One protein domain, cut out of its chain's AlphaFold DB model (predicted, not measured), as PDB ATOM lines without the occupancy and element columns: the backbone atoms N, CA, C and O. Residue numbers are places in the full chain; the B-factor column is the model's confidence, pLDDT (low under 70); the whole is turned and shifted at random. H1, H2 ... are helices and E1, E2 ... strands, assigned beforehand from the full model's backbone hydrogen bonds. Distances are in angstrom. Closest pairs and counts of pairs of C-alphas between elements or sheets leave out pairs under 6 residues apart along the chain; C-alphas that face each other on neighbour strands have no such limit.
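What this domain is: This is residues 17 to 75 of the 188 residues of the protein "Zn(2)-C6 fungal-type domain-containing protein" of Pseudogymnoascus verrucosus (UniProt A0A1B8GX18). One long helix, H3, sticks out with residues 58 to 73 as a straight arm from a small, loosely built body, and residues 74 and 75 stand free with it. In the body, the two short helices H1 and H2 sit near each other, and a thin hairpin of the short strands E1 and E2 reaches away from them. The printed part has 59 residues, with three named helices and two named strands in the order H1, E1, E2, H2, H3; the strands make an antiparallel sheet of order E1 - E2, and the class is mostly helix. The whole is only just loose, close to extended, with a radius of gyration of the C-alphas of 15.0 A, and its C-alphas span 48 by 33 by 16 A, an outline that is only just flat.

Where its parts are: Find C-alpha 17 at (7.575, 51.717, -19.534), where the printed part begins; here H1 holds residues 17 to 20. Go on to Glu 29, where E1 begins and runs over residues 29 to 31, 6.1 A from first to last C-alpha. E2 comes back over residues 38 to 40, also 6.1 A long. H2 takes residues 44 to 48 and measures 6.1 A. Then look for C-alpha 56 at (-0.732, 47.440, -24.206); from there H3 runs over residues 56 to 73, 25.7 A, to C-alpha 73 at (-11.123, 43.611, -47.416).

How they stand to each other: Begin at H1, which is close to H2 but not clearly touching it; their closest C-alphas, those of Ser 17 and Cys 46, are 7.5 A apart. Next look at the hairpin of E1 and E2, antiparallel with 148 degrees between their directions. C-alphas 29 and 40 face each other at 4.7 A, and N 30 and O 39 are within hydrogen-bond range at 3.2 A, as are N 39 and O 30 at 3.4 A. H1 and E2 are apart, and so are E1 and H2. H3 touches no helix, and it is apart from H1, H2, E1 and E2. In H2 and H3 every O i to N i+4 pair is within hydrogen-bond range, while H1 is too short for such a pair and has its one O i to N i+3 pair within range.

The domain as a whole: The two C-alphas farthest apart are those of Lys 48 and Gly 75, at 48.1 A. Without the free stretch of residues 58 to 75, the body of 41 residues spans 33 by 20 by 15 A. The printed part has no cut. The link from E2 to H2 is tight, the other three are short, and none is long. The mean pLDDT of the printed part is 76.7; look for values under 70 at residues 28 to 41, 71 to 72 and 75 of this model.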
ATOM      1  N   SER A  17       6.634  50.950 -20.371       90.19
ATOM      2  CA  SER A  17       7.575  51.717 -19.534       90.19
ATOM      3  C   SER A  17       8.866  52.096 -20.276       90.19
ATOM      4  O   SER A  17       9.263  53.267 -20.303       90.19
ATOM      5  N   CYS A  18       9.499  51.134 -20.960       90.50
ATOM      6  CA  CYS A  18      10.713  51.398 -21.739       90.50
ATOM      7  C   CYS A  18      10.440  52.296 -22.949       90.50
ATOM      8  O   CYS A  18      11.287  53.120 -23.294       90.50
ATOM      9  N   ARG A  19       9.260  52.176 -23.575       89.88
ATOM     10  CA  ARG A  19       8.845  53.073 -24.658       89.88
ATOM     11  C   ARG A  19       8.671  54.506 -24.155       89.88
ATOM     12  O   ARG A  19       9.188  55.415 -24.798       89.88
ATOM     13  N   ASN A  20       7.995  54.697 -23.021       90.44
ATOM     14  CA  ASN A  20       7.791  56.021 -22.429       90.44
ATOM     15  C   ASN A  20       9.122  56.668 -22.021       90.44
ATOM     16  O   ASN A  20       9.387  57.826 -22.327       90.44
ATOM     17  N   SER A  21      10.013  55.871 -21.432       89.00
ATOM     18  CA  SER A  21      11.352  56.300 -21.012       89.00
ATOM     19  C   SER A  21      12.368  56.391 -22.161       89.00
ATOM     20  O   SER A  21      13.536  56.675 -21.914       89.00
ATOM     21  N   ARG A  22      11.958  56.103 -23.406       88.62
ATOM     22  CA  ARG A  22      12.802  56.085 -24.617       88.62
ATOM     23  C   ARG A  22      14.092  55.256 -24.488       88.62
ATOM     24  O   ARG A  22      15.119  55.605 -25.064       88.62
ATOM     25  N   VAL A  23      14.040  54.124 -23.783       88.56
ATOM     26  CA  VAL A  23      15.188  53.214 -23.606       88.56
ATOM     27  C   VAL A  23      15.009  51.874 -24.318       88.56
ATOM     28  O   VAL A  23      13.898  51.475 -24.677       88.56
ATOM     29  N   LYS A  24      16.118  51.144 -24.503       86.25
ATOM     30  CA  LYS A  24      16.088  49.775 -25.035       86.25
ATOM     31  C   LYS A  24      15.336  48.859 -24.065       86.25
ATOM     32  O   LYS A  24      15.582  48.878 -22.864       86.25
ATOM     33  N   CYS A  25      14.427  48.060 -24.611       87.62
ATOM     34  CA  CYS A  25      13.730  47.002 -23.893       87.62
ATOM     35  C   CYS A  25      14.316  45.654 -24.314       87.62
ATOM     36  O   CYS A  25      14.554  45.434 -25.503       87.62
ATOM     37  N   ASP A  26      14.549  44.788 -23.340       86.75
ATOM     38  CA  ASP A  26      15.109  43.447 -23.489       86.75
ATOM     39  C   ASP A  26      14.104  42.344 -23.132       86.75
ATOM     40  O   ASP A  26      14.496  41.190 -23.012       86.75
ATOM     41  N   ALA A  27      12.815  42.673 -22.989       81.12
ATOM     42  CA  ALA A  27      11.788  41.654 -22.807       81.12
ATOM     43  C   ALA A  27      11.796  40.666 -23.978       81.12
ATOM     44  O   ALA A  27      11.682  41.059 -25.147       81.12
ATOM     45  N   LEU A  28      11.905  39.386 -23.636       67.94
ATOM     46  CA  LEU A  28      11.860  38.284 -24.578       67.94
ATOM     47  C   LEU A  28      10.430  37.755 -24.689       67.94
ATOM     48  O   LEU A  28       9.657  37.724 -23.731       67.94
ATOM     49  N   GLU A  29      10.069  37.362 -25.903       63.78
ATOM     50  CA  GLU A  29       8.847  36.616 -26.167       63.78
ATOM     51  C   GLU A  29       9.192  35.142 -25.971       63.78
ATOM     52  O   GLU A  29       9.852  34.550 -26.826       63.78
ATOM     53  N   VAL A  30       8.824  34.579 -24.818       57.28
ATOM     54  CA  VAL A  30       9.017  33.153 -24.562       57.28
ATOM     55  C   VAL A  30       7.870  32.427 -25.248       57.28
ATOM     56  O   VAL A  30       6.705  32.552 -24.873       57.28
ATOM     57  N   VAL A  31       8.203  31.709 -26.316       54.59
ATOM     58  CA  VAL A  31       7.283  30.763 -26.944       54.59
ATOM     59  C   VAL A  31       7.351  29.496 -26.104       54.59
ATOM     60  O   VAL A  31       8.360  28.792 -26.126       54.59
ATOM     61  N   THR A  32       6.314  29.232 -25.315       52.00
ATOM     62  CA  THR A  32       6.186  27.948 -24.624       52.00
ATOM     63  C   THR A  32       5.963  26.845 -25.660       52.00
ATOM     64  O   THR A  32       5.286  27.045 -26.672       52.00
ATOM     65  N   VAL A  33       6.572  25.680 -25.422       54.53
ATOM     66  CA  VAL A  33       6.639  24.536 -26.357       54.53
ATOM     67  C   VAL A  33       5.245  23.997 -26.729       54.53
ATOM     68  O   VAL A  33       5.080  23.350 -27.755       54.53
ATOM     69  N   GLU A  34       4.220  24.343 -25.953       54.06
ATOM     70  CA  GLU A  34       2.825  23.958 -26.185       54.06
ATOM     71  C   GLU A  34       2.059  24.910 -27.119       54.06
ATOM     72  O   GLU A  34       0.872  24.715 -27.343       54.06
ATOM     73  N   GLY A  35       2.701  25.934 -27.696       49.97
ATOM     74  CA  GLY A  35       2.153  26.712 -28.817       49.97
ATOM     75  C   GLY A  35       0.952  27.616 -28.506       49.97
ATOM     76  O   GLY A  35       0.506  28.340 -29.394       49.97
ATOM     77  N   ILE A  36       0.437  27.620 -27.272       51.84
ATOM     78  CA  ILE A  36      -0.854  28.256 -26.969       51.84
ATOM     79  C   ILE A  36      -0.707  29.634 -26.293       51.84
ATOM     80  O   ILE A  36      -1.571  30.487 -26.488       51.84
ATOM     81  N   HIS A  37       0.403  29.957 -25.613       43.31
ATOM     82  CA  HIS A  37       0.572  31.290 -25.008       43.31
ATOM     83  C   HIS A  37       2.020  31.794 -25.029       43.31
ATOM     84  O   HIS A  37       2.867  31.332 -24.271       43.31
ATOM     85  N   ALA A  38       2.290  32.817 -25.846       52.50
ATOM     86  CA  ALA A  38       3.515  33.606 -25.749       52.50
ATOM     87  C   ALA A  38       3.490  34.437 -24.451       52.50
ATOM     88  O   ALA A  38       3.009  35.574 -24.437       52.50
ATOM     89  N   LEU A  39       3.968  33.863 -23.348       55.09
ATOM     90  CA  LEU A  39       4.219  34.611 -22.122       55.09
ATOM     91  C   LEU A  39       5.438  35.506 -22.359       55.09
ATOM     92  O   LEU A  39       6.548  35.047 -22.621       55.09
ATOM     93  N   ARG A  40       5.219  36.822 -22.324       64.44
ATOM     94  CA  ARG A  40       6.312  37.795 -22.357       64.44
ATOM     95  C   ARG A  40       6.823  37.980 -20.943       64.44
ATOM     96  O   ARG A  40       6.108  38.516 -20.098       64.44
ATOM     97  N   GLU A  41       8.052  37.544 -20.703       69.00
ATOM     98  CA  GLU A  41       8.724  37.806 -19.438       69.00
ATOM     99  C   GLU A  41       8.963  39.310 -19.261       69.00
ATOM    100  O   GLU A  41       9.122  40.073 -20.225       69.00
ATOM    101  N   SER A  42       8.961  39.749 -18.003       83.62
ATOM    102  CA  SER A  42       9.227  41.146 -17.671       83.62
ATOM    103  C   SER A  42      10.652  41.527 -18.071       83.62
ATOM    104  O   SER A  42      11.601  40.801 -17.788       83.62
ATOM    105  N   CYS A  43      10.813  42.683 -18.721       88.12
ATOM    106  CA  CYS A  43      12.136  43.183 -19.099       88.12
ATOM    107  C   CYS A  43      12.998  43.453 -17.855       88.12
ATOM    108  O   CYS A  43      12.461  43.808 -16.800       88.12
ATOM    109  N   SER A  44      14.327  43.368 -17.974       87.56
ATOM    110  CA  SER A  44      15.237  43.480 -16.820       87.56
ATOM    111  C   SER A  44      15.052  44.782 -16.040       87.56
ATOM    112  O   SER A  44      15.165  44.808 -14.815       87.56
ATOM    113  N   ARG A  45      14.707  45.874 -16.733       89.31
ATOM    114  CA  ARG A  45      14.420  47.172 -16.112       89.31
ATOM    115  C   ARG A  45      13.121  47.166 -15.309       89.31
ATOM    116  O   ARG A  45      13.121  47.666 -14.190       89.31
ATOM    117  N   CYS A  46      12.039  46.618 -15.857       89.81
ATOM    118  CA  CYS A  46      10.764  46.523 -15.142       89.81
ATOM    119  C   CYS A  46      10.897  45.625 -13.910       89.81
ATOM    120  O   CYS A  46      10.416  46.002 -12.845       89.81
ATOM    121  N   THR A  47      11.638  44.520 -14.030       88.00
ATOM    122  CA  THR A  47      11.961  43.626 -12.912       88.00
ATOM    123  C   THR A  47      12.738  44.357 -11.817       88.00
ATOM    124  O   THR A  47      12.339  44.313 -10.660       88.00
ATOM    125  N   LYS A  48      13.788  45.112 -12.175       89.75
ATOM    126  CA  LYS A  48      14.564  45.929 -11.220       89.75
ATOM    127  C   LYS A  48      13.741  47.024 -10.545       89.75
ATOM    128  O   LYS A  48      14.016  47.388  -9.412       89.75
ATOM    129  N   GLN A  49      12.769  47.582 -11.258       89.00
ATOM    130  CA  GLN A  49      11.902  48.640 -10.744       89.00
ATOM    131  C   GLN A  49      10.667  48.094 -10.018       89.00
ATOM    132  O   GLN A  49       9.855  48.892  -9.565       89.00
ATOM    133  N   HIS A  50      10.495  46.769  -9.935       86.88
ATOM    134  CA  HIS A  50       9.281  46.125  -9.427       86.88
ATOM    135  C   HIS A  50       7.994  46.680 -10.068       86.88
ATOM    136  O   HIS A  50       6.958  46.812  -9.423       86.88
ATOM    137  N   THR A  51       8.061  47.022 -11.358       87.31
ATOM    138  CA  THR A  51       6.921  47.551 -12.118       87.31
ATOM    139  C   THR A  51       6.392  46.512 -13.092       87.31
ATOM    140  O   THR A  51       7.137  45.684 -13.619       87.31
ATOM    141  N   LEU A  52       5.090  46.580 -13.370       87.38
ATOM    142  CA  LEU A  52       4.449  45.692 -14.334       87.38
ATOM    143  C   LEU A  52       4.967  45.969 -15.750       87.38
ATOM    144  O   LEU A  52       4.855  47.078 -16.278       87.38
ATOM    145  N   CYS A  53       5.516  44.936 -16.388       88.88
ATOM    146  CA  CYS A  53       5.986  45.014 -17.762       88.88
ATOM    147  C   CYS A  53       4.827  44.763 -18.737       88.88
ATOM    148  O   CYS A  53       4.546  43.627 -19.110       88.88
ATOM    149  N   THR A  54       4.149  45.828 -19.166       88.69
ATOM    150  CA  THR A  54       2.987  45.732 -20.063       88.69
ATOM    151  C   THR A  54       3.337  46.041 -21.524       88.69
ATOM    152  O   THR A  54       4.310  46.737 -21.823       88.69
ATOM    153  N   PHE A  55       2.535  45.516 -22.456       87.88
ATOM    154  CA  PHE A  55       2.677  45.716 -23.910       87.88
ATOM    155  C   PHE A  55       1.384  46.231 -24.553       87.88
ATOM    156  O   PHE A  55       1.088  45.943 -25.718       87.88
ATOM    157  N   ASN A  56       0.603  47.006 -23.803       86.88
ATOM    158  CA  ASN A  56      -0.732  47.440 -24.206       86.88
ATOM    159  C   ASN A  56      -0.689  48.232 -25.515       86.88
ATOM    160  O   ASN A  56      -1.540  48.054 -26.391       86.88
ATOM    161  N   TRP A  57       0.335  49.071 -25.695       83.69
ATOM    162  CA  TRP A  57       0.497  49.830 -26.930       83.69
ATOM    163  C   TRP A  57       0.693  48.940 -28.166       83.69
ATOM    164  O   TRP A  57       0.181  49.266 -29.239       83.69
ATOM    165  N   VAL A  58       1.408  47.816 -28.028       84.00
ATOM    166  CA  VAL A  58       1.653  46.874 -29.130       84.00
ATOM    167  C   VAL A  58       0.349  46.186 -29.512       84.00
ATOM    168  O   VAL A  58       0.033  46.082 -30.697       84.00
ATOM    169  N   GLN A  59      -0.432  45.753 -28.519       81.38
ATOM    170  CA  GLN A  59      -1.717  45.092 -28.736       81.38
ATOM    171  C   GLN A  59      -2.727  46.026 -29.415       81.38
ATOM    172  O   GLN A  59      -3.320  45.646 -30.425       81.38
ATOM    173  N   LYS A  60      -2.843  47.274 -28.942       82.00
ATOM    174  CA  LYS A  60      -3.677  48.307 -29.583       82.00
ATOM    175  C   LYS A  60      -3.246  48.569 -31.027       82.00
ATOM    176  O   LYS A  60      -4.073  48.671 -31.925       82.00
ATOM    177  N   HIS A  61      -1.944  48.632 -31.295       82.00
ATOM    178  CA  HIS A  61      -1.461  48.863 -32.656       82.00
ATOM    179  C   HIS A  61      -1.751  47.676 -33.595       82.00
ATOM    180  O   HIS A  61      -2.073  47.871 -34.769       82.00
ATOM    181  N   LYS A  62      -1.684  46.435 -33.087       80.88
ATOM    182  CA  LYS A  62      -2.082  45.235 -33.839       80.88
ATOM    183  C   LYS A  62      -3.581  45.237 -34.156       80.88
ATOM    184  O   LYS A  62      -3.934  44.963 -35.303       80.88
ATOM    185  N   SER A  63      -4.442  45.591 -33.198       77.25
ATOM    186  CA  SER A  63      -5.894  45.641 -33.422       77.25
ATOM    187  C   SER A  63      -6.289  46.724 -34.429       77.25
ATOM    188  O   SER A  63      -7.076  46.450 -35.331       77.25
ATOM    189  N   HIS A  64      -5.670  47.909 -34.377       77.06
ATOM    190  CA  HIS A  64      -5.866  48.944 -35.399       77.06
ATOM    191  C   HIS A  64      -5.482  48.461 -36.804       77.06
ATOM    192  O   HIS A  64      -6.224  48.687 -37.758       77.06
ATOM    193  N   ARG A  65      -4.356  47.751 -36.943       77.62
ATOM    194  CA  ARG A  65      -3.948  47.169 -38.233       77.62
ATOM    195  C   ARG A  65      -4.880  46.060 -38.712       77.62
ATOM    196  O   ARG A  65      -5.085  45.937 -39.914       77.62
ATOM    197  N   ALA A  66      -5.404  45.236 -37.807       77.25
ATOM    198  CA  ALA A  66      -6.369  44.194 -38.149       77.25
ATOM    199  C   ALA A  66      -7.692  44.807 -38.625       77.25
ATOM    200  O   ALA A  66      -8.184  44.439 -39.685       77.25
ATOM    201  N   ARG A  67      -8.198  45.819 -37.909       77.44
ATOM    202  CA  ARG A  67      -9.406  46.557 -38.293       77.44
ATOM    203  C   ARG A  67      -9.248  47.248 -39.643       77.44
ATOM    204  O   ARG A  67     -10.126  47.134 -40.483       77.44
ATOM    205  N   ASN A  68      -8.122  47.924 -39.873       72.06
ATOM    206  CA  ASN A  68      -7.869  48.579 -41.157       72.06
ATOM    207  C   ASN A  68      -7.736  47.573 -42.304       72.06
ATOM    208  O   ASN A  68      -8.185  47.866 -43.403       72.06
ATOM    209  N   ARG A  69      -7.164  46.387 -42.059       74.88
ATOM    210  CA  ARG A  69      -7.150  45.312 -43.061       74.88
ATOM    211  C   ARG A  69      -8.547  44.789 -43.362       74.88
ATOM    212  O   ARG A  69      -8.875  44.672 -44.527       74.88
ATOM    213  N   HIS A  70      -9.366  44.553 -42.341       74.38
ATOM    214  CA  HIS A  70     -10.750  44.121 -42.528       74.38
ATOM    215  C   HIS A  70     -11.591  45.164 -43.280       74.38
ATOM    216  O   HIS A  70     -12.405  44.809 -44.119       74.38
ATOM    217  N   LEU A  71     -11.376  46.457 -43.019       64.56
ATOM    218  CA  LEU A  71     -12.033  47.533 -43.769       64.56
ATOM    219  C   LEU A  71     -11.628  47.522 -45.249       64.56
ATOM    220  O   LEU A  71     -12.504  47.571 -46.105       64.56
ATOM    221  N   LEU A  72     -10.332  47.368 -45.544       69.62
ATOM    222  CA  LEU A  72      -9.842  47.228 -46.918       69.62
ATOM    223  C   LEU A  72     -10.419  45.987 -47.621       69.62
ATOM    224  O   LEU A  72     -10.744  46.065 -48.800       69.62
ATOM    225  N   ASP A  73     -10.575  44.875 -46.896       74.81
ATOM    226  CA  ASP A  73     -11.123  43.611 -47.416       74.81
ATOM    227  C   ASP A  73     -12.623  43.717 -47.745       74.81
ATOM    228  O   ASP A  73     -13.103  43.150 -48.721       74.81
ATOM    229  N   LEU A  74     -13.361  44.532 -46.984       74.25
ATOM    230  CA  LEU A  74     -14.754  44.895 -47.269       74.25
ATOM    231  C   LEU A  74     -14.894  45.989 -48.345       74.25
ATOM    232  O   LEU A  74     -15.979  46.542 -48.521       74.25
ATOM    233  N   GLY A  75     -13.809  46.356 -49.034       63.62
ATOM    234  CA  GLY A  75     -13.808  47.421 -50.041       63.62
ATOM    235  C   GLY A  75     -13.996  48.830 -49.466       63.62
ATOM    236  O   GLY A  75     -14.184  49.785 -50.218       63.62
TER     237      GLY A  75